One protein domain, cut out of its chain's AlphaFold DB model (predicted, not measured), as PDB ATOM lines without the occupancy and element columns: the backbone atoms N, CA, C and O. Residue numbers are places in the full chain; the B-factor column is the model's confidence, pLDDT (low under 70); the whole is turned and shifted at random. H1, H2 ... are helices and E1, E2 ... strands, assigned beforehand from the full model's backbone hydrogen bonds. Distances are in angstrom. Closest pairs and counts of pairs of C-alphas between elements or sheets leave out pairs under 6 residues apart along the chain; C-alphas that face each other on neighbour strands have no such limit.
ATOM      1  N   VAL A  25      28.498 -54.704 -50.461       51.75
ATOM      2  CA  VAL A  25      28.823 -55.854 -51.301       51.75
ATOM      3  C   VAL A  25      30.133 -56.409 -50.750       51.75
ATOM      4  O   VAL A  25      31.146 -55.714 -50.768       51.75
ATOM      5  N   GLU A  26      30.122 -57.632 -50.209       47.12
ATOM      6  CA  GLU A  26      31.359 -58.308 -49.794       47.12
ATOM      7  C   GLU A  26      32.344 -58.325 -50.975       47.12
ATOM      8  O   GLU A  26      32.092 -58.975 -51.990       47.12
ATOM      9  N   GLY A  27      33.449 -57.581 -50.846       49.97
ATOM     10  CA  GLY A  27      34.512 -57.496 -51.853       49.97
ATOM     11  C   GLY A  27      34.684 -56.145 -52.560       49.97
ATOM     12  O   GLY A  27      35.611 -56.031 -53.359       49.97
ATOM     13  N   GLU A  28      33.863 -55.123 -52.292       57.84
ATOM     14  CA  GLU A  28      34.192 -53.748 -52.712       57.84
ATOM     15  C   GLU A  28      35.299 -53.152 -51.826       57.84
ATOM     16  O   GLU A  28      35.333 -53.377 -50.618       57.84
ATOM     17  N   LEU A  29      36.233 -52.408 -52.432       69.31
ATOM     18  CA  LEU A  29      37.292 -51.718 -51.692       69.31
ATOM     19  C   LEU A  29      36.671 -50.587 -50.868       69.31
ATOM     20  O   LEU A  29      35.993 -49.725 -51.427       69.31
ATOM     21  N   SER A  30      36.922 -50.571 -49.557       81.06
ATOM     22  CA  SER A  30      36.410 -49.520 -48.678       81.06
ATOM     23  C   SER A  30      36.967 -48.153 -49.080       81.06
ATOM     24  O   SER A  30      38.188 -47.992 -49.192       81.06
ATOM     25  N   GLU A  31      36.094 -47.163 -49.251       86.06
ATOM     26  CA  GLU A  31      36.513 -45.786 -49.521       86.06
ATOM     27  C   GLU A  31      37.214 -45.181 -48.293       86.06
ATOM     28  O   GLU A  31      36.972 -45.576 -47.151       86.06
ATOM     29  N   ASN A  32      38.096 -44.201 -48.515       87.81
ATOM     30  CA  ASN A  32      38.780 -43.521 -47.420       87.81
ATOM     31  C   ASN A  32      37.796 -42.595 -46.666       87.81
ATOM     32  O   ASN A  32      37.350 -41.596 -47.242       87.81
ATOM     33  N   PRO A  33      37.494 -42.858 -45.379       90.75
ATOM     34  CA  PRO A  33      36.509 -42.091 -44.615       90.75
ATOM     35  C   PRO A  33      36.909 -40.621 -44.392       90.75
ATOM     36  O   PRO A  33      36.038 -39.778 -44.185       90.75
ATOM     37  N   THR A  34      38.200 -40.275 -44.483       91.44
ATOM     38  CA  THR A  34      38.702 -38.905 -44.247       91.44
ATOM     39  C   THR A  34      38.264 -37.910 -45.329       91.44
ATOM     40  O   THR A  34      38.361 -36.700 -45.144       91.44
ATOM     41  N   LEU A  35      37.780 -38.397 -46.475       87.50
ATOM     42  CA  LEU A  35      37.227 -37.554 -47.541       87.50
ATOM     43  C   LEU A  35      35.809 -37.052 -47.222       87.50
ATOM     44  O   LEU A  35      35.312 -36.155 -47.900       87.50
ATOM     45  N   TYR A  36      35.155 -37.644 -46.221       91.12
ATOM     46  CA  TYR A  36      33.733 -37.437 -45.943       91.12
ATOM     47  C   TYR A  36      33.462 -37.002 -44.501       91.12
ATOM     48  O   TYR A  36      32.477 -36.307 -44.263       91.12
ATOM     49  N   ALA A  37      34.315 -37.401 -43.554       92.75
ATOM     50  CA  ALA A  37      34.163 -37.072 -42.142       92.75
ATOM     51  C   ALA A  37      34.075 -35.554 -41.912       92.75
ATOM     52  O   ALA A  37      34.855 -34.786 -42.472       92.75
ATOM     53  N   SER A  38      33.129 -35.134 -41.072       93.38
ATOM     54  CA  SER A  38      32.959 -33.733 -40.688       93.38
ATOM     55  C   SER A  38      33.870 -33.305 -39.538       93.38
ATOM     56  O   SER A  38      34.349 -34.131 -38.762       93.38
ATOM     57  N   ASP A  39      34.033 -31.991 -39.377       90.38
ATOM     58  CA  ASP A  39      34.824 -31.369 -38.300       90.38
ATOM     59  C   ASP A  39      34.160 -31.470 -36.906       90.38
ATOM     60  O   ASP A  39      34.614 -30.864 -35.944       90.38
ATOM     61  N   VAL A  40      33.083 -32.256 -36.754       93.00
ATOM     62  CA  VAL A  40      32.597 -32.693 -35.424       93.00
ATOM     63  C   VAL A  40      33.658 -33.525 -34.689       93.00
ATOM     64  O   VAL A  40      33.608 -33.653 -33.461       93.00
ATOM     65  N   TRP A  41      34.598 -34.098 -35.442       94.56
ATOM     66  CA  TRP A  41      35.756 -34.824 -34.941       94.56
ATOM     67  C   TRP A  41      36.999 -33.940 -35.069       94.56
ATOM     68  O   TRP A  41      37.433 -33.649 -36.185       94.56
ATOM     69  N   ASP A  42      37.562 -33.541 -33.932       91.25
ATOM     70  CA  ASP A  42      38.713 -32.632 -33.829       91.25
ATOM     71  C   ASP A  42      40.066 -33.375 -33.833       91.25
ATOM     72  O   ASP A  42      41.119 -32.756 -33.992       91.25
ATOM     73  N   VAL A  43      40.053 -34.711 -33.741       93.50
ATOM     74  CA  VAL A  43      41.232 -35.577 -33.870       93.50
ATOM     75  C   VAL A  43      40.946 -36.719 -34.836       93.50
ATOM     76  O   VAL A  43      39.994 -37.483 -34.659       93.50
ATOM     77  N   TRP A  44      41.764 -36.833 -35.878       96.00
ATOM     78  CA  TRP A  44      41.703 -37.895 -36.881       96.00
ATOM     79  C   TRP A  44      42.992 -38.699 -36.808       96.00
ATOM     80  O   TRP A  44      44.075 -38.126 -36.729       96.00
ATOM     81  N   GLU A  45      42.895 -40.018 -36.859       94.12
ATOM     82  CA  GLU A  45      44.039 -40.915 -36.772       94.12
ATOM     83  C   GLU A  45      43.922 -42.031 -37.806       94.12
ATOM     84  O   GLU A  45      42.825 -42.520 -38.095       94.12
ATOM     85  N   ARG A  46      45.063 -42.455 -38.347       92.88
ATOM     86  CA  ARG A  46      45.206 -43.636 -39.195       92.88
ATOM     87  C   ARG A  46      46.299 -44.514 -38.611       92.88
ATOM     88  O   ARG A  46      47.412 -44.042 -38.408       92.88
ATOM     89  N   TRP A  47      45.966 -45.780 -38.426       90.56
ATOM     90  CA  TRP A  47      46.840 -46.812 -37.894       90.56
ATOM     91  C   TRP A  47      46.940 -47.943 -38.909       90.56
ATOM     92  O   TRP A  47      45.925 -48.335 -39.496       90.56
ATOM     93  N   ASP A  48      48.136 -48.472 -39.115       88.00
ATOM     94  CA  ASP A  48      48.324 -49.758 -39.777       88.00
ATOM     95  C   ASP A  48      48.464 -50.902 -38.758       88.00
ATOM     96  O   ASP A  48      48.420 -50.707 -37.543       88.00
ATOM     97  N   SER A  49      48.616 -52.124 -39.269       83.50
ATOM     98  CA  SER A  49      48.724 -53.335 -38.449       83.50
ATOM     99  C   SER A  49      49.974 -53.429 -37.550       83.50
ATOM    100  O   SER A  49      50.043 -54.347 -36.730       83.50
ATOM    101  N   SER A  50      50.951 -52.523 -37.684       81.44
ATOM    102  CA  SER A  50      52.218 -52.551 -36.937       81.44
ATOM    103  C   SER A  50      52.188 -51.773 -35.613       81.44
ATOM    104  O   SER A  50      52.989 -52.068 -34.727       81.44
ATOM    105  N   GLU A  51      51.222 -50.869 -35.427       78.00
ATOM    106  CA  GLU A  51      51.108 -49.980 -34.258       78.00
ATOM    107  C   GLU A  51      49.949 -50.403 -33.339       78.00
ATOM    108  O   GLU A  51      48.894 -49.769 -33.260       78.00
ATOM    109  N   LEU A  52      50.134 -51.534 -32.654       77.88
ATOM    110  CA  LEU A  52      49.150 -52.120 -31.737       77.88
ATOM    111  C   LEU A  52      49.632 -52.067 -30.272       77.88
ATOM    112  O   LEU A  52      50.819 -52.276 -30.013       77.88
ATOM    113  N   PRO A  53      48.728 -51.919 -29.279       80.31
ATOM    114  CA  PRO A  53      47.276 -51.765 -29.407       80.31
ATOM    115  C   PRO A  53      46.841 -50.308 -29.643       80.31
ATOM    116  O   PRO A  53      47.419 -49.382 -29.079       80.31
ATOM    117  N   VAL A  54      45.754 -50.120 -30.396       83.31
ATOM    118  CA  VAL A  54      45.126 -48.803 -30.591       83.31
ATOM    119  C   VAL A  54      44.128 -48.521 -29.467       83.31
ATOM    120  O   VAL A  54      43.241 -49.331 -29.190       83.31
ATOM    121  N   ASP A  55      44.245 -47.353 -28.837       83.12
ATOM    122  CA  ASP A  55      43.367 -46.919 -27.745       83.12
ATOM    123  C   ASP A  55      41.879 -46.904 -28.159       83.12
ATOM    124  O   ASP A  55      41.499 -46.272 -29.152       83.12
ATOM    125  N   GLY A  56      41.035 -47.608 -27.399       80.19
ATOM    126  CA  GLY A  56      39.605 -47.797 -27.682       80.19
ATOM    127  C   GLY A  56      39.292 -48.809 -28.796       80.19
ATOM    128  O   GLY A  56      38.116 -49.088 -29.070       80.19
ATOM    129  N   ALA A  57      40.324 -49.369 -29.432       85.38
ATOM    130  CA  ALA A  57      40.242 -50.401 -30.459       85.38
ATOM    131  C   ALA A  57      41.038 -51.658 -30.085       85.38
ATOM    132  O   ALA A  57      41.582 -52.335 -30.951       85.38
ATOM    133  N   GLU A  58      41.040 -52.063 -28.810       86.06
ATOM    134  CA  GLU A  58      41.699 -53.310 -28.373       86.06
ATOM    135  C   GLU A  58      41.058 -54.569 -28.988       86.06
ATOM    136  O   GLU A  58      41.612 -55.665 -28.929       86.06
ATOM    137  N   TRP A  59      39.866 -54.417 -29.566       83.12
ATOM    138  CA  TRP A  59      39.168 -55.435 -30.346       83.12
ATOM    139  C   TRP A  59      39.710 -55.581 -31.777       83.12
ATOM    140  O   TRP A  59      39.378 -56.558 -32.452       83.12
ATOM    141  N   TRP A  60      40.494 -54.620 -32.268       85.75
ATOM    142  CA  TRP A  60      41.013 -54.620 -33.627       85.75
ATOM    143  C   TRP A  60      42.238 -55.533 -33.717       85.75
ATOM    144  O   TRP A  60      43.307 -55.236 -33.194       85.75
ATOM    145  N   ASN A  61      42.050 -56.679 -34.372       84.44
ATOM    146  CA  ASN A  61      43.101 -57.645 -34.679       84.44
ATOM    147  C   ASN A  61      43.289 -57.693 -36.206       84.44
ATOM    148  O   ASN A  61      42.572 -58.471 -36.854       84.44
ATOM    149  N   PRO A  62      44.128 -56.810 -36.780       84.12
ATOM    150  CA  PRO A  62      44.216 -56.600 -38.223       84.12
ATOM    151  C   PRO A  62      44.856 -57.766 -38.982       84.12
ATOM    152  O   PRO A  62      45.724 -58.467 -38.462       84.12
ATOM    153  N   ALA A  63      44.441 -57.953 -40.236       80.31
ATOM    154  CA  ALA A  63      45.223 -58.708 -41.216       80.31
ATOM    155  C   ALA A  63      46.425 -57.881 -41.722       80.31
ATOM    156  O   ALA A  63      46.485 -56.670 -41.508       80.31
ATOM    157  N   GLU A  64      47.367 -58.533 -42.411       72.12
ATOM    158  CA  GLU A  64      48.465 -57.851 -43.113       72.12
ATOM    159  C   GLU A  64      47.875 -56.806 -44.081       72.12
ATOM    160  O   GLU A  64      46.907 -57.095 -44.788       72.12
ATOM    161  N   ASP A  65      48.402 -55.580 -44.037       75.50
ATOM    162  CA  ASP A  65      47.947 -54.400 -44.795       75.50
ATOM    163  C   ASP A  65      46.559 -53.823 -44.424       75.50
ATOM    164  O   ASP A  65      46.050 -52.928 -45.108       75.50
ATOM    165  N   GLU A  66      45.930 -54.278 -43.332       83.88
ATOM    166  CA  GLU A  66      44.683 -53.677 -42.840       83.88
ATOM    167  C   GLU A  66      44.954 -52.329 -42.142       83.88
ATOM    168  O   GLU A  66      45.902 -52.174 -41.370       83.88
ATOM    169  N   VAL A  67      44.088 -51.348 -42.408       88.62
ATOM    170  CA  VAL A  67      44.181 -49.984 -41.872       88.62
ATOM    171  C   VAL A  67      42.944 -49.674 -41.039       88.62
ATOM    172  O   VAL A  67      41.817 -49.936 -41.466       88.62
ATOM    173  N   LEU A  68      43.156 -49.057 -39.881       91.81
ATOM    174  CA  LEU A  68      42.115 -48.509 -39.020       91.81
ATOM    175  C   LEU A  68      42.158 -46.987 -39.079       91.81
ATOM    176  O   LEU A  68      43.210 -46.382 -38.877       91.81
ATOM    177  N   TYR A  69      41.000 -46.365 -39.278       94.56
ATOM    178  CA  TYR A  69      40.843 -44.938 -39.005       94.56
ATOM    179  C   TYR A  69      40.094 -44.751 -37.692       94.56
ATOM    180  O   TYR A  69      39.093 -45.430 -37.455       94.56
ATOM    181  N   LYS A  70      40.551 -43.815 -36.862       95.19
ATOM    182  CA  LYS A  70      39.867 -43.373 -35.642       95.19
ATOM    183  C   LYS A  70      39.584 -41.882 -35.766       95.19
ATOM    184  O   LYS A  70      40.467 -41.104 -36.099       95.19
ATOM    185  N   PHE A  71      38.348 -41.497 -35.502       96.19
ATOM    186  CA  PHE A  71      37.911 -40.109 -35.443       96.19
ATOM    187  C   PHE A  71      37.372 -39.868 -34.044       96.19
ATOM    188  O   PHE A  71      36.523 -40.628 -33.573       96.19
ATOM    189  N   SER A  72      37.870 -38.847 -33.361       94.56
ATOM    190  CA  SER A  72      37.488 -38.550 -31.986       94.56
ATOM    191  C   SER A  72      37.311 -37.062 -31.748       94.56
ATOM    192  O   SER A  72      37.826 -36.233 -32.491       94.56
ATOM    193  N   ASN A  73      36.555 -36.764 -30.701       90.56
ATOM    194  CA  ASN A  73      36.513 -35.475 -30.036       90.56
ATOM    195  C   ASN A  73      36.620 -35.675 -28.520       90.56
ATOM    196  O   ASN A  73      36.832 -36.792 -28.043       90.56
ATOM    197  N   SER A  74      36.457 -34.597 -27.755       83.38
ATOM    198  CA  SER A  74      36.561 -34.632 -26.288       83.38
ATOM    199  C   SER A  74      35.646 -35.646 -25.572       83.38
ATOM    200  O   SER A  74      35.971 -36.054 -24.457       83.38
ATOM    201  N   GLU A  75      34.535 -36.076 -26.182       83.50
ATOM    202  CA  GLU A  75      33.535 -36.945 -25.537       83.50
ATOM    203  C   GLU A  75      33.317 -38.288 -26.251       83.50
ATOM    204  O   GLU A  75      32.880 -39.269 -25.637       83.50
ATOM    205  N   HIS A  76      33.583 -38.352 -27.555       90.50
ATOM    206  CA  HIS A  76      33.171 -39.459 -28.408       90.50
ATOM    207  C   HIS A  76      34.260 -39.861 -29.399       90.50
ATOM    208  O   HIS A  76      35.086 -39.056 -29.817       90.50
ATOM    209  N   PHE A  77      34.210 -41.119 -29.835       92.75
ATOM    210  CA  PHE A  77      35.028 -41.619 -30.935       92.75
ATOM    211  C   PHE A  77      34.251 -42.597 -31.809       92.75
ATOM    212  O   PHE A  77      33.300 -43.251 -31.358       92.75
ATOM    213  N   VAL A  78      34.689 -42.719 -33.054       95.00
ATOM    214  CA  VAL A  78      34.211 -43.681 -34.040       95.00
ATOM    215  C   VAL A  78      35.385 -44.198 -34.859       95.00
ATOM    216  O   VAL A  78      36.328 -43.472 -35.168       95.00
ATOM    217  N   PHE A  79      35.316 -45.471 -35.205       94.62
ATOM    218  CA  PHE A  79      36.305 -46.157 -36.013       94.62
ATOM    219  C   PHE A  79      35.756 -46.466 -37.392       94.62
ATOM    220  O   PHE A  79      34.549 -46.659 -37.547       94.62
ATOM    221  N   HIS A  80      36.645 -46.601 -38.368       94.25
ATOM    222  CA  HIS A  80      36.332 -47.166 -39.670       94.25
ATOM    223  C   HIS A  80      37.304 -48.296 -40.013       94.25
ATOM    224  O   HIS A  80      38.521 -48.110 -39.952       94.25
ATOM    225  N   VAL A  81      36.748 -49.440 -40.407       90.69
ATOM    226  CA  VAL A  81      37.472 -50.659 -40.798       90.69
ATOM    227  C   VAL A  81      36.901 -51.226 -42.095       90.69
ATOM    228  O   VAL A  81      35.728 -51.026 -42.412       90.69
ATOM    229  N   SER A  82      37.719 -51.961 -42.846       86.88
ATOM    230  CA  SER A  82      37.331 -52.529 -44.147       86.88
ATOM    231  C   SER A  82      36.395 -53.739 -44.044       86.88
ATOM    232  O   SER A  82      35.756 -54.112 -45.023       86.88
ATOM    233  N   ARG A  83      36.278 -54.357 -42.865       83.00
ATOM    234  CA  ARG A  83      35.469 -55.563 -42.647       83.00
ATOM    235  C   ARG A  83      34.585 -55.454 -41.419       83.00
ATOM    236  O   ARG A  83      34.865 -54.691 -40.500       83.00
ATOM    237  N   ASN A  84      33.529 -56.261 -41.399       80.62
ATOM    238  CA  ASN A  84      32.645 -56.323 -40.246       80.62
ATOM    239  C   ASN A  84      33.394 -56.912 -39.048       80.62
ATOM    240  O   ASN A  84      34.174 -57.857 -39.199       80.62
ATOM    241  N   ILE A  85      33.117 -56.384 -37.863       72.75
ATOM    242  CA  ILE A  85      33.721 -56.841 -36.620       72.75
ATOM    243  C   ILE A  85      32.610 -57.232 -35.661       72.75
ATOM    244  O   ILE A  85      31.718 -56.441 -35.363       72.75
ATOM    245  N   ASP A  86      32.715 -58.446 -35.134       64.56
ATOM    246  CA  ASP A  86      31.802 -58.960 -34.122       64.56
ATOM    247  C   ASP A  86      32.313 -58.532 -32.734       64.56
ATOM    248  O   ASP A  86      33.131 -59.206 -32.103       64.56
ATOM    249  N   SER A  87      31.901 -57.343 -32.284       67.19
ATOM    250  CA  SER A  87      32.268 -56.792 -30.972       67.19
ATOM    251  C   SER A  87      31.092 -56.856 -30.004       67.19
ATOM    252  O   SER A  87      30.006 -56.360 -30.282       67.19
ATOM    253  N   LEU A  88      31.321 -57.403 -28.807       59.56
ATOM    254  CA  LEU A  88      30.304 -57.491 -27.749       59.56
ATOM    255  C   LEU A  88      29.996 -56.142 -27.068       59.56
ATOM    256  O   LEU A  88      29.076 -56.077 -26.253       59.56
ATOM    257  N   LYS A  89      30.781 -55.087 -27.333       69.50
ATOM    258  CA  LYS A  89      30.709 -53.798 -26.613       69.50
ATOM    259  C   LYS A  89      30.403 -52.587 -27.496       69.50
ATOM    260  O   LYS A  89      30.045 -51.544 -26.957       69.50
ATOM    261  N   LEU A  90      30.572 -52.699 -28.811       78.50
ATOM    262  CA  LEU A  90      30.415 -51.591 -29.754       78.50
ATOM    263  C   LEU A  90      29.455 -51.987 -30.866       78.50
ATOM    264  O   LEU A  90      29.382 -53.150 -31.250       78.50
ATOM    265  N   ASN A  91      28.740 -50.999 -31.392       85.19
ATOM    266  CA  ASN A  91      27.868 -51.186 -32.539       85.19
ATOM    267  C   ASN A  91      28.670 -50.996 -33.829       85.19
ATOM    268  O   ASN A  91      29.588 -50.177 -33.876       85.19
ATOM    269  N   SER A  92      28.283 -51.703 -34.888       88.62
ATOM    270  CA  SER A  92      28.841 -51.551 -36.233       88.62
ATOM    271  C   SER A  92      27.733 -51.250 -37.242       88.62
ATOM    272  O   SER A  92      26.682 -51.895 -37.200       88.62
ATOM    273  N   LYS A  93      27.968 -50.340 -38.194       88.75
ATOM    274  CA  LYS A  93      27.074 -50.114 -39.343       88.75
ATOM    275  C   LYS A  93      27.857 -50.096 -40.667       88.75
ATOM    276  O   LYS A  93      28.953 -49.534 -40.686       88.75
ATOM    277  N   PRO A  94      27.318 -50.671 -41.760       90.44
ATOM    278  CA  PRO A  94      27.888 -50.540 -43.101       90.44
ATOM    279  C   PRO A  94      28.133 -49.081 -43.491       90.44
ATOM    280  O   PRO A  94      27.287 -48.222 -43.230       90.44
ATOM    281  N   TYR A  95      29.270 -48.808 -44.127       90.00
ATOM    282  CA  TYR A  95      29.620 -47.480 -44.617       90.00
ATOM    283  C   TYR A  95      30.642 -47.577 -45.754       90.00
ATOM    284  O   TYR A  95      31.762 -48.014 -45.526       90.00
ATOM    285  N   ARG A  96      30.251 -47.174 -46.972       86.38
ATOM    286  CA  ARG A  96      31.131 -46.994 -48.152       86.38
ATOM    287  C   ARG A  96      32.143 -48.128 -48.401       86.38
ATOM    288  O   ARG A  96      33.342 -47.892 -48.518       86.38
ATOM    289  N   GLY A  97      31.659 -49.368 -48.456       82.31
ATOM    290  CA  GLY A  97      32.498 -50.555 -48.680       82.31
ATOM    291  C   GLY A  97      33.259 -51.040 -47.438       82.31
ATOM    292  O   GLY A  97      34.008 -52.005 -47.522       82.31
ATOM    293  N   GLY A  98      33.067 -50.396 -46.285       89.69
ATOM    294  CA  GLY A  98      33.581 -50.793 -44.978       89.69
ATOM    295  C   GLY A  98      32.513 -50.706 -43.883       89.69
ATOM    296  O   GLY A  98      31.307 -50.864 -44.125       89.69
ATOM    297  N   TYR A  99      32.958 -50.490 -42.647       91.81
ATOM    298  CA  TYR A  99      32.107 -50.421 -41.462       91.81
ATOM    299  C   TYR A  99      32.555 -49.302 -40.529       91.81
ATOM    300  O   TYR A  99      33.728 -49.217 -40.166       91.81
ATOM    301  N   LEU A 100      31.591 -48.495 -40.080       93.19
ATOM    302  CA  LEU A 100      31.776 -47.604 -38.939       93.19
ATOM    303  C   LEU A 100      31.489 -48.368 -37.647       93.19
ATOM    304  O   LEU A 100      30.445 -49.016 -37.542       93.19
ATOM    305  N   VAL A 101      32.383 -48.264 -36.665       92.31
ATOM    306  CA  VAL A 101      32.301 -48.971 -35.378       92.31
ATOM    307  C   VAL A 101      32.402 -47.973 -34.224       92.31
ATOM    308  O   VAL A 101      33.310 -47.149 -34.184       92.31
ATOM    309  N   GLY A 102      31.476 -48.023 -33.268       89.88
ATOM    310  CA  GLY A 102      31.465 -47.096 -32.134       89.88
ATOM    311  C   GLY A 102      30.251 -47.248 -31.222       89.88
ATOM    312  O   GLY A 102      29.455 -48.180 -31.355       89.88
ATOM    313  N   SER A 103      30.095 -46.320 -30.275       87.81
ATOM    314  CA  SER A 103      28.857 -46.220 -29.492       87.81
ATOM    315  C   SER A 103      27.685 -45.801 -30.392       87.81
ATOM    316  O   SER A 103      27.890 -45.193 -31.441       87.81
ATOM    317  N   GLU A 104      26.444 -46.089 -29.992       86.50
ATOM    318  CA  GLU A 104      25.263 -45.628 -30.745       86.50
ATOM    319  C   GLU A 104      25.258 -44.099 -30.923       86.50
ATOM    320  O   GLU A 104      24.963 -43.599 -32.006       86.50
ATOM    321  N   VAL A 105      25.671 -43.361 -29.887       88.12
ATOM    322  CA  VAL A 105      25.804 -41.899 -29.932       88.12
ATOM    323  C   VAL A 105      26.863 -41.483 -30.956       88.12
ATOM    324  O   VAL A 105      26.564 -40.682 -31.837       88.12
ATOM    325  N   SER A 106      28.056 -42.087 -30.919       90.69
ATOM    326  CA  SER A 106      29.130 -41.807 -31.885       90.69
ATOM    327  C   SER A 106      28.689 -42.044 -33.330       90.69
ATOM    328  O   SER A 106      28.949 -41.231 -34.215       90.69
ATOM    329  N   LEU A 107      27.996 -43.159 -33.581       91.25
ATOM    330  CA  LEU A 107      27.542 -43.523 -34.922       91.25
ATOM    331  C   LEU A 107      26.459 -42.576 -35.451       91.25
ATOM    332  O   LEU A 107      26.369 -42.401 -36.667       91.25
ATOM    333  N   ASN A 108      25.648 -41.988 -34.570       91.25
ATOM    334  CA  ASN A 108      24.631 -41.000 -34.933       91.25
ATOM    335  C   ASN A 108      25.221 -39.604 -35.175       91.25
ATOM    336  O   ASN A 108      24.620 -38.821 -35.907       91.25
ATOM    337  N   LEU A 109      26.388 -39.300 -34.598       92.00
ATOM    338  CA  LEU A 109      27.124 -38.056 -34.856       92.00
ATOM    339  C   LEU A 109      27.848 -38.057 -36.208       92.00
ATOM    340  O   LEU A 109      28.110 -36.991 -36.765       92.00
ATOM    341  N   TRP A 110      28.156 -39.237 -36.754       94.12
ATOM    342  CA  TRP A 110      28.792 -39.339 -38.065       94.12
ATOM    343  C   TRP A 110      27.952 -38.677 -39.164       94.12
ATOM    344  O   TRP A 110      26.775 -39.002 -39.344       94.12
ATOM    345  N   SER A 111      28.584 -37.804 -39.948       92.81
ATOM    346  CA  SER A 111      27.974 -37.106 -41.079       92.81
ATOM    347  C   SER A 111      28.974 -36.916 -42.222       92.81
ATOM    348  O   SER A 111      30.137 -36.601 -41.978       92.81
ATOM    349  N   ASP A 112      28.495 -37.073 -43.460       92.69
ATOM    350  CA  ASP A 112      29.259 -36.829 -44.691       92.69
ATOM    351  C   ASP A 112      29.243 -35.321 -45.020       92.69
ATOM    352  O   ASP A 112      28.531 -34.872 -45.920       92.69
ATOM    353  N   ASN A 113      29.959 -34.519 -44.231       89.94
ATOM    354  CA  ASN A 113      30.037 -33.062 -44.381       89.94
ATOM    355  C   ASN A 113      31.467 -32.567 -44.094       89.94
ATOM    356  O   ASN A 113      31.704 -32.025 -43.011       89.94
ATOM    357  N   PRO A 114      32.420 -32.791 -45.015       89.69
ATOM    358  CA  PRO A 114      33.829 -32.502 -44.779       89.69
ATOM    359  C   PRO A 114      34.080 -31.006 -44.570       89.69
ATOM    360  O   PRO A 114      33.499 -30.171 -45.265       89.69
ATOM    361  N   GLY A 115      34.952 -30.684 -43.615       86.12
ATOM    362  CA  GLY A 115      35.404 -29.323 -43.331       86.12
ATOM    363  C   GLY A 115      36.931 -29.188 -43.386       86.12
ATOM    364  O   GLY A 115      37.600 -29.876 -44.162       86.12
ATOM    365  N   PHE A 116      37.489 -28.297 -42.569       87.56
ATOM    366  CA  PHE A 116      38.912 -27.962 -42.539       87.56
ATOM    367  C   PHE A 116      39.801 -29.172 -42.235       87.56
ATOM    368  O   PHE A 116      40.874 -29.297 -42.830       87.56
ATOM    369  N   MET A 117      39.360 -30.102 -41.380       91.06
ATOM    370  CA  MET A 117      40.139 -31.309 -41.071       91.06
ATOM    371  C   MET A 117      40.387 -32.149 -42.333       91.06
ATOM    372  O   MET A 117      41.506 -32.617 -42.558       91.06
ATOM    373  N   SER A 118      39.391 -32.255 -43.221       87.50
ATOM    374  CA  SER A 118      39.514 -32.979 -44.496       87.50
ATOM    375  C   SER A 118      40.516 -32.319 -45.447       87.50
ATOM    376  O   SER A 118      41.322 -33.004 -46.081       87.50
ATOM    377  N   GLU A 119      40.537 -30.982 -45.503       84.75
ATOM    378  CA  GLU A 119      41.480 -30.222 -46.338       84.75
ATOM    379  C   GLU A 119      42.941 -30.401 -45.885       84.75
ATOM    380  O   GLU A 119      43.870 -30.492 -46.710       84.75
ATOM    381  N   LYS A 120      43.156 -30.456 -44.564       85.69
ATOM    382  CA  LYS A 120      44.485 -30.572 -43.945       85.69
ATOM    383  C   LYS A 120      44.978 -32.013 -43.845       85.69
ATOM    384  O   LYS A 120      46.192 -32.223 -43.829       85.69
ATOM    385  N   TRP A 121      44.083 -32.997 -43.878       87.12
ATOM    386  CA  TRP A 121      44.461 -34.406 -43.896       87.12
ATOM    387  C   TRP A 121      45.336 -34.745 -45.113       87.12
ATOM    388  O   TRP A 121      45.112 -34.284 -46.242       87.12
ATOM    389  N   LYS A 122      46.367 -35.563 -44.889       80.56
ATOM    390  CA  LYS A 122      47.251 -36.094 -45.932       80.56
ATOM    391  C   LYS A 122      47.504 -37.562 -45.632       80.56
ATOM    392  O   LYS A 122      47.998 -37.904 -44.566       80.56
ATOM    393  N   VAL A 123      47.145 -38.428 -46.577       69.19
ATOM    394  CA  VAL A 123      47.440 -39.859 -46.472       69.19
ATOM    395  C   VAL A 123      48.936 -40.055 -46.719       69.19
ATOM    396  O   VAL A 123      49.465 -39.551 -47.708       69.19
ATOM    397  N   SER A 124      49.599 -40.771 -45.814       67.75
ATOM    398  CA  SER A 124      51.009 -41.165 -45.899       67.75
ATOM    399  C   SER A 124      51.134 -42.690 -45.818       67.75
ATOM    400  O   SER A 124      50.188 -43.375 -45.425       67.75
ATOM    401  N   ALA A 125      52.302 -43.204 -46.201       66.69
ATOM    402  CA  ALA A 125      52.675 -44.606 -46.040       66.69
ATOM    403  C   ALA A 125      53.160 -44.939 -44.613       66.69
ATOM    404  O   ALA A 125      53.436 -46.102 -44.347       66.69
ATOM    405  N   GLU A 126      53.257 -43.946 -43.719       75.62
ATOM    406  CA  GLU A 126      53.644 -44.172 -42.320       75.62
ATOM    407  C   GLU A 126      52.656 -45.084 -41.585       75.62
ATOM    408  O   GLU A 126      51.449 -45.096 -41.878       75.62
ATOM    409  N   SER A 127      53.182 -45.799 -40.588       79.94
ATOM    410  CA  SER A 127      52.414 -46.722 -39.752       79.94
ATOM    411  C   SER A 127      51.364 -46.020 -38.890       79.94
ATOM    412  O   SER A 127      50.278 -46.558 -38.660       79.94
ATOM    413  N   TYR A 128      51.643 -44.773 -38.503       85.75
ATOM    414  CA  TYR A 128      50.742 -43.914 -37.747       85.75
ATOM    415  C   TYR A 128      50.695 -42.488 -38.303       85.75
ATOM    416  O   TYR A 128      51.721 -41.882 -38.617       85.75
ATOM    417  N   ILE A 129      49.487 -41.932 -38.399       88.06
ATOM    418  CA  ILE A 129      49.252 -40.524 -38.733       88.06
ATOM    419  C   ILE A 129      48.158 -39.984 -37.823       88.06
ATOM    420  O   ILE A 129      47.115 -40.622 -37.683       88.06
ATOM    421  N   ARG A 130      48.342 -38.775 -37.290       91.81
ATOM    422  CA  ARG A 130      47.337 -38.067 -36.496       91.81
ATOM    423  C   ARG A 130      47.217 -36.612 -36.903       91.81
ATOM    424  O   ARG A 130      48.196 -35.886 -36.881       91.81
ATOM    425  N   LEU A 131      46.010 -36.156 -37.202       92.38
ATOM    426  CA  LEU A 131      45.676 -34.743 -37.357       92.38
ATOM    427  C   LEU A 131      44.858 -34.312 -36.146       92.38
ATOM    428  O   LEU A 131      43.894 -34.981 -35.796       92.38
ATOM    429  N   SER A 132      45.231 -33.211 -35.508       91.88
ATOM    430  CA  SER A 132      44.473 -32.621 -34.403       91.88
ATOM    431  C   SER A 132      44.249 -31.135 -34.655       91.88
ATOM    432  O   SER A 132      45.186 -30.424 -35.028       91.88
ATOM    433  N   GLU A 133      43.031 -30.662 -34.426       88.50
ATOM    434  CA  GLU A 133      42.754 -29.240 -34.249       88.50
ATOM    435  C   GLU A 133      43.157 -28.840 -32.822       88.50
ATOM    436  O   GLU A 133      42.756 -29.462 -31.838       88.50
ATOM    437  N   ILE A 134      44.015 -27.827 -32.702       79.44
ATOM    438  CA  ILE A 134      44.535 -27.326 -31.430       79.44
ATOM    439  C   ILE A 134      44.170 -25.852 -31.263       79.44
ATOM    440  O   ILE A 134      44.158 -25.071 -32.214       79.44
ATOM    441  N   THR A 135      43.877 -25.449 -30.029       64.12
ATOM    442  CA  THR A 135      43.583 -24.048 -29.712       64.12
ATOM    443  C   THR A 135      44.890 -23.276 -29.519       64.12
ATOM    444  O   THR A 135      45.698 -23.639 -28.663       64.12
ATOM    445  N   ALA A 136      45.104 -22.207 -30.298       55.97
ATOM    446  CA  ALA A 136      46.223 -21.289 -30.088       55.97
ATOM    447  C   ALA A 136      46.086 -20.592 -28.726       55.97
ATOM    448  O   ALA A 136      44.993 -20.185 -28.334       55.97
ATOM    449  N   THR A 137      47.190 -20.452 -27.992       52.69
ATOM    450  CA  THR A 137      47.148 -20.039 -26.583       52.69
ATOM    451  C   THR A 137      46.769 -18.580 -26.325       52.69
ATOM    452  O   THR A 137      46.548 -18.275 -25.164       52.69
ATOM    453  N   ASP A 138      46.618 -17.701 -27.327       50.91
ATOM    454  CA  ASP A 138      46.321 -16.275 -27.065       50.91
ATOM    455  C   ASP A 138      45.456 -15.530 -28.114       50.91
ATOM    456  O   ASP A 138      45.161 -14.350 -27.921       50.91
ATOM    457  N   ASP A 139      44.977 -16.173 -29.187       48.44
ATOM    458  CA  ASP A 139      44.049 -15.543 -30.147       48.44
ATOM    459  C   ASP A 139      42.939 -16.526 -30.542       48.44
ATOM    460  O   ASP A 139      43.159 -17.519 -31.231       48.44
ATOM    461  N   SER A 140      41.714 -16.259 -30.080       51.03
ATOM    462  CA  SER A 140      40.545 -17.125 -30.270       51.03
ATOM    463  C   SER A 140      39.948 -17.065 -31.685       51.03
ATOM    464  O   SER A 140      38.800 -17.466 -31.871       51.03
ATOM    465  N   SER A 141      40.654 -16.480 -32.658       54.25
ATOM    466  CA  SER A 141      40.128 -16.225 -34.004       54.25
ATOM    467  C   SER A 141      40.685 -17.131 -35.106       54.25
ATOM    468  O   SER A 141      40.148 -17.097 -36.216       54.25
ATOM    469  N   GLN A 142      41.701 -17.961 -34.827       61.53
ATOM    470  CA  GLN A 142      42.286 -18.870 -35.819       61.53
ATOM    471  C   GLN A 142      42.397 -20.309 -35.309       61.53
ATOM    472  O   GLN A 142      42.925 -20.568 -34.228       61.53
ATOM    473  N   ASN A 143      41.928 -21.248 -36.130       71.12
ATOM    474  CA  ASN A 143      42.077 -22.677 -35.885       71.12
ATOM    475  C   ASN A 143      43.487 -23.104 -36.300       71.12
ATOM    476  O   ASN A 143      43.895 -22.873 -37.441       71.12
ATOM    477  N   VAL A 144      44.226 -23.723 -35.380       78.94
ATOM    478  CA  VAL A 144      45.559 -24.270 -35.649       78.94
ATOM    479  C   VAL A 144      45.432 -25.776 -35.800       78.94
ATOM    480  O   VAL A 144      44.779 -26.440 -35.000       78.94
ATOM    481  N   PHE A 145      46.074 -26.333 -36.819       85.75
ATOM    482  CA  PHE A 145      46.038 -27.770 -37.085       85.75
ATOM    483  C   PHE A 145      47.434 -28.353 -36.924       85.75
ATOM    484  O   PHE A 145      48.405 -27.744 -37.371       85.75
ATOM    485  N   LYS A 146      47.540 -29.538 -36.323       87.12
ATOM    486  CA  LYS A 146      48.791 -30.278 -36.129       87.12
ATOM    487  C   LYS A 146      48.655 -31.669 -36.743       87.12
ATOM    488  O   LYS A 146      47.836 -32.453 -36.276       87.12
ATOM    489  N   LEU A 147      49.446 -31.970 -37.770       86.25
ATOM    490  CA  LEU A 147      49.568 -33.297 -38.373       86.25
ATOM    491  C   LEU A 147      50.872 -33.947 -37.914       86.25
ATOM    492  O   LEU A 147      51.949 -33.432 -38.183       86.25
ATOM    493  N   GLU A 148      50.770 -35.089 -37.263       85.81
ATOM    494  CA  GLU A 148      51.862 -35.948 -36.821       85.81
ATOM    495  C   GLU A 148      51.903 -37.157 -37.755       85.81
ATOM    496  O   GLU A 148      50.863 -37.743 -38.058       85.81
ATOM    497  N   SER A 149      53.083 -37.495 -38.266       79.50
ATOM    498  CA  SER A 149      53.284 -38.611 -39.190       79.50
ATOM    499  C   SER A 149      54.484 -39.413 -38.697       79.50
ATOM    500  O   SER A 149      55.621 -38.946 -38.810       79.50
ATOM    501  N   GLY A 150      54.217 -40.588 -38.127       69.75
ATOM    502  CA  GLY A 150      55.198 -41.369 -37.378       69.75
ATOM    503  C   GLY A 150      55.822 -40.587 -36.213       69.75
ATOM    504  O   GLY A 150      55.240 -39.638 -35.686       69.75
ATOM    505  N   ASP A 151      57.046 -40.971 -35.860       61.03
ATOM    506  CA  ASP A 151      57.826 -40.409 -34.747       61.03
ATOM    507  C   ASP A 151      58.722 -39.224 -35.148       61.03
ATOM    508  O   ASP A 151      59.445 -38.667 -34.317       61.03
ATOM    509  N   GLU A 152      58.736 -38.871 -36.434       59.19
ATOM    510  CA  GLU A 152      59.821 -38.085 -37.031       59.19
ATOM    511  C   GLU A 152      59.372 -36.737 -37.603       59.19
ATOM    512  O   GLU A 152      60.217 -35.864 -37.826       59.19
ATOM    513  N   ARG A 153      58.066 -36.542 -37.848       65.94
ATOM    514  CA  ARG A 153      57.547 -35.356 -38.547       65.94
ATOM    515  C   ARG A 153      56.264 -34.813 -37.941       65.94
ATOM    516  O   ARG A 153      55.288 -35.537 -37.750       65.94
ATOM    517  N   ILE A 154      56.244 -33.497 -37.749       77.38
ATOM    518  CA  ILE A 154      55.063 -32.739 -37.331       77.38
ATOM    519  C   ILE A 154      54.853 -31.590 -38.323       77.38
ATOM    520  O   ILE A 154      55.798 -30.904 -38.685       77.38
ATOM    521  N   VAL A 155      53.630 -31.339 -38.773       75.00
ATOM    522  CA  VAL A 155      53.268 -30.182 -39.604       75.00
ATOM    523  C   VAL A 155      52.215 -29.375 -38.868       75.00
ATOM    524  O   VAL A 155      51.194 -29.922 -38.469       75.00
ATOM    525  N   VAL A 156      52.449 -28.078 -38.698       77.81
ATOM    526  CA  VAL A 156      51.531 -27.157 -38.025       77.81
ATOM    527  C   VAL A 156      51.074 -26.092 -39.013       77.81
ATOM    528  O   VAL A 156      51.910 -25.428 -39.618       77.81
ATOM    529  N   TRP A 157      49.767 -25.911 -39.182       78.94
ATOM    530  CA  TRP A 157      49.192 -24.803 -39.955       78.94
ATOM    531  C   TRP A 157      48.736 -23.718 -38.981       78.94
ATOM    532  O   TRP A 157      47.830 -23.974 -38.190       78.94
ATOM    533  N   GLY A 158      49.372 -22.545 -39.024       65.69
ATOM    534  CA  GLY A 158      49.184 -21.459 -38.052       65.69
ATOM    535  C   GLY A 158      50.507 -20.935 -37.481       65.69
ATOM    536  O   GLY A 158      51.580 -21.245 -38.005       65.69
ATOM    537  N   ASP A 159      50.429 -20.128 -36.420       58.62
ATOM    538  CA  ASP A 159      51.596 -19.493 -35.798       58.62
ATOM    539  C   ASP A 159      52.638 -20.509 -35.303       58.62
ATOM    540  O   ASP A 159      52.323 -21.620 -34.872       58.62
ATOM    541  N   SER A 160      53.914 -20.121 -35.374       58.03
ATOM    542  CA  SER A 160      55.048 -20.985 -35.034       58.03
ATOM    543  C   SER A 160      55.047 -21.361 -33.549       58.03
ATOM    544  O   SER A 160      55.218 -20.496 -32.688       58.03
ATOM    545  N   ILE A 161      54.925 -22.655 -33.251       59.72
ATOM    546  CA  ILE A 161      55.009 -23.215 -31.900       59.72
ATOM    547  C   ILE A 161      56.402 -23.815 -31.714       59.72
ATOM    548  O   ILE A 161      56.880 -24.563 -32.554       59.72
ATOM    549  N   ASN A 162      57.072 -23.529 -30.601       61.12
ATOM    550  CA  ASN A 162      58.335 -24.198 -30.306       61.12
ATOM    551  C   ASN A 162      58.068 -25.640 -29.839       61.12
ATOM    552  O   ASN A 162      57.331 -25.835 -28.871       61.12
ATOM    553  N   ILE A 163      58.655 -26.632 -30.515       65.69
ATOM    554  CA  ILE A 163      58.527 -28.051 -30.165       65.69
ATOM    555  C   ILE A 163      59.905 -28.577 -29.764       65.69
ATOM    556  O   ILE A 163      60.826 -28.645 -30.577       65.69
ATOM    557  N   GLU A 164      60.042 -28.947 -28.494       64.25
ATOM    558  CA  GLU A 164      61.286 -29.473 -27.932       64.25
ATOM    559  C   GLU A 164      61.710 -30.770 -28.640       64.25
ATOM    560  O   GLU A 164      60.903 -31.676 -28.833       64.25
ATOM    561  N   GLY A 165      62.984 -30.853 -29.037       59.16
ATOM    562  CA  GLY A 165      63.527 -32.006 -29.762       59.16
ATOM    563  C   GLY A 165      63.238 -32.019 -31.266       59.16
ATOM    564  O   GLY A 165      63.524 -33.023 -31.914       59.16
ATOM    565  N   PHE A 166      62.700 -30.934 -31.839       60.91
ATOM    566  CA  PHE A 166      62.432 -30.815 -33.274       60.91
ATOM    567  C   PHE A 166      62.960 -29.492 -33.862       60.91
ATOM    568  O   PHE A 166      63.010 -28.467 -33.186       60.91
ATOM    569  N   VAL A 167      63.327 -29.497 -35.149       60.31
ATOM    570  CA  VAL A 167      63.733 -28.301 -35.915       60.31
ATOM    571  C   VAL A 167      62.596 -27.847 -36.819       60.31
ATOM    572  O   VAL A 167      62.053 -28.656 -37.564       60.31
ATOM    573  N   ALA A 168      62.266 -26.555 -36.768       60.88
ATOM    574  CA  ALA A 168      61.200 -25.929 -37.545       60.88
ATOM    575  C   ALA A 168      61.659 -25.481 -38.946       60.88
ATOM    576  O   ALA A 168      62.710 -24.863 -39.111       60.88
ATOM    577  N   HIS A 169      60.804 -25.699 -39.940       54.69
ATOM    578  CA  HIS A 169      60.959 -25.307 -41.335       54.69
ATOM    579  C   HIS A 169      59.692 -24.578 -41.794       54.69
ATOM    580  O   HIS A 169      58.597 -25.138 -41.757       54.69
ATOM    581  N   ILE A 170      59.814 -23.326 -42.229       53.78
ATOM    582  CA  ILE A 170      58.657 -22.511 -42.625       53.78
ATOM    583  C   ILE A 170      58.309 -22.777 -44.093       53.78
ATOM    584  O   ILE A 170      59.162 -22.659 -44.970       53.78
ATOM    585  N   PHE A 171      57.040 -23.083 -44.369       43.22
ATOM    586  CA  PHE A 171      56.516 -23.336 -45.711       43.22
ATOM    587  C   PHE A 171      55.156 -22.653 -45.917       43.22
ATOM    588  O   PHE A 171      54.118 -23.220 -45.583       43.22
ATOM    589  N   ARG A 172      55.142 -21.480 -46.565       53.62
ATOM    590  CA  ARG A 172      53.919 -20.719 -46.914       53.62
ATOM    591  C   ARG A 172      53.012 -20.432 -45.700       53.62
ATOM    592  O   ARG A 172      53.280 -19.479 -44.984       53.62
ATOM    593  N   ASP A 173      51.954 -21.222 -45.499       57.31
ATOM    594  CA  ASP A 173      50.918 -21.105 -44.455       57.31
ATOM    595  C   ASP A 173      51.105 -22.094 -43.284       57.31
ATOM    596  O   ASP A 173      50.224 -22.246 -42.436       57.31
ATOM    597  N   ARG A 174      52.234 -22.808 -43.251       62.66
ATOM    598  CA  ARG A 174      52.534 -23.850 -42.262       62.66
ATOM    599  C   ARG A 174      54.004 -23.886 -41.873       62.66
ATOM    600  O   ARG A 174      54.875 -23.388 -42.585       62.66
ATOM    601  N   VAL A 175      54.277 -24.561 -40.767       64.12
ATOM    602  CA  VAL A 175      55.610 -24.871 -40.260       64.12
ATOM    603  C   VAL A 175      55.740 -26.387 -40.129       64.12
ATOM    604  O   VAL A 175      54.891 -27.040 -39.530       64.12
ATOM    605  N   VAL A 176      56.784 -26.960 -40.716       64.00
ATOM    606  CA  VAL A 176      57.116 -28.388 -40.645       64.00
ATOM    607  C   VAL A 176      58.241 -28.571 -39.633       64.00
ATOM    608  O   VAL A 176      59.236 -27.867 -39.699       64.00
ATOM    609  N   TYR A 177      58.107 -29.517 -38.719       69.38
ATOM    610  CA  TYR A 177      59.074 -29.845 -37.686       69.38
ATOM    611  C   TYR A 177      59.614 -31.253 -37.916       69.38
ATOM    612  O   TYR A 177      58.835 -32.182 -38.145       69.38
ATOM    613  N   THR A 178      60.929 -31.418 -37.807       60.91
ATOM    614  CA  THR A 178      61.609 -32.715 -37.967       60.91
ATOM    615  C   THR A 178      62.385 -33.056 -36.698       60.91
ATOM    616  O   THR A 178      63.033 -32.172 -36.134       60.91
ATOM    617  N   ARG A 179      62.307 -34.307 -36.223       54.78
ATOM    618  CA  ARG A 179      62.936 -34.734 -34.960       54.78
ATOM    619  C   ARG A 179      64.457 -34.637 -35.041       54.78
ATOM    620  O   ARG A 179      65.077 -35.117 -35.987       54.78
ATOM    621  N   VAL A 180      65.062 -34.036 -34.025       52.62
ATOM    622  CA  VAL A 180      66.512 -34.007 -33.844       52.62
ATOM    623  C   VAL A 180      66.915 -35.351 -33.245       52.62
ATOM    624  O   VAL A 180      66.623 -35.629 -32.084       52.62
TER     625      VAL A 180
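Overview. This is residues 25 to 180 of the 465 residues of an uncharacterized protein of Flavobacteriales bacterium (UniProt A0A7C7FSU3). One long, twisted sheet of ten strands makes a wall, its strands' lines turning by 147 degrees from edge strand E4 to edge strand E9. Two short helices lie on it, H1 near the E4 edge and H2 over E6, and the opening stretch, residues 25 to 42, is tied to the link between these helices by a short antiparallel pairing of residues 37 to 38 with 112 to 114. The printed part has 156 residues, with named elements in the order E1 E2 E3 E4 E5 H1 H2 E6 E7 E8 E9 E10; the sheet, antiparallel throughout, has the order E4 E5 E3 E2 E1 E6 E7 E8 E10 E9. The class is mostly strand, though under half of the residues are in named elements; the whole is compact, with a radius of gyration of the C-alphas of 16.4 A and spans of 45 by 32 by 26 A.

Arrangement. Start with E1, residues 43 to 48, E2, residues 67 to 72, and E3, residues 77 to 81, a meander, each strand the antiparallel neighbour of the one before; look for N 45 and O 70 at 2.8 A and N 71 and O 78 at 2.8 A. The hairpin of E4, residues 91 to 95, and E5, residues 98 to 102, has N 93 and O 100 at 2.9 A, and E5 is the antiparallel neighbour of E3, with N 101 and O 79 at 2.8 A. H1, residues 104 to 109, is on the sheet over E5 at a height of 6.9 A, only just slantwise to the strands at 57 degrees to E5 on the local plane; its closest C-alphas to E3 are those of Ser 106 and Val 78, 5.8 A. H2, residues 116 to 120, is on the sheet at a height of 8.4 A, only just over E6, residues 128 to 135, with 3 of its C-alphas falling there; Met 117 and Leu 131 have their closest C-alphas, 7.5 A. In both helices every O i to N i+4 pair is within hydrogen-bond range. E6 is the antiparallel neighbour of E1, with N 44 and O 131 at 2.8 A, and begins a second meander with E7, residues 143 to 149, and E8, residues 153 to 157; see N 132 and O 146 at 2.8 A and N 147 and O 155 at 2.8 A. Last comes the hairpin of E9, residues 166 to 171, and E10, residues 174 to 179, with N 169 and O 176 at 2.7 A; E10 neighbours E8 through N 156 and O 175 at 2.8 A.

Along the chain. Find C-alpha 43 at (41.232, -35.577, -33.870), where E1 begins its 16.9 A. E6, the longest strand, runs 22.6 A from C-alpha 128 at (50.742, -43.914, -37.747), and E7 runs 19.8 A. E10 ends at C-alpha 179, at (62.936, -34.734, -34.960), after 16.7 A.

Size, cuts and confidence. The two C-alphas farthest apart, those of Glu 26 and Asp 138, are 50.1 A apart, and the printed part has no cut. The link from E1 to E2, 18 residues, is long. The mean pLDDT of the printed part is 78.7, and 47 residues are under 70, among them residues 135 to 142 and 158 to 180; E9 has a mean of 56.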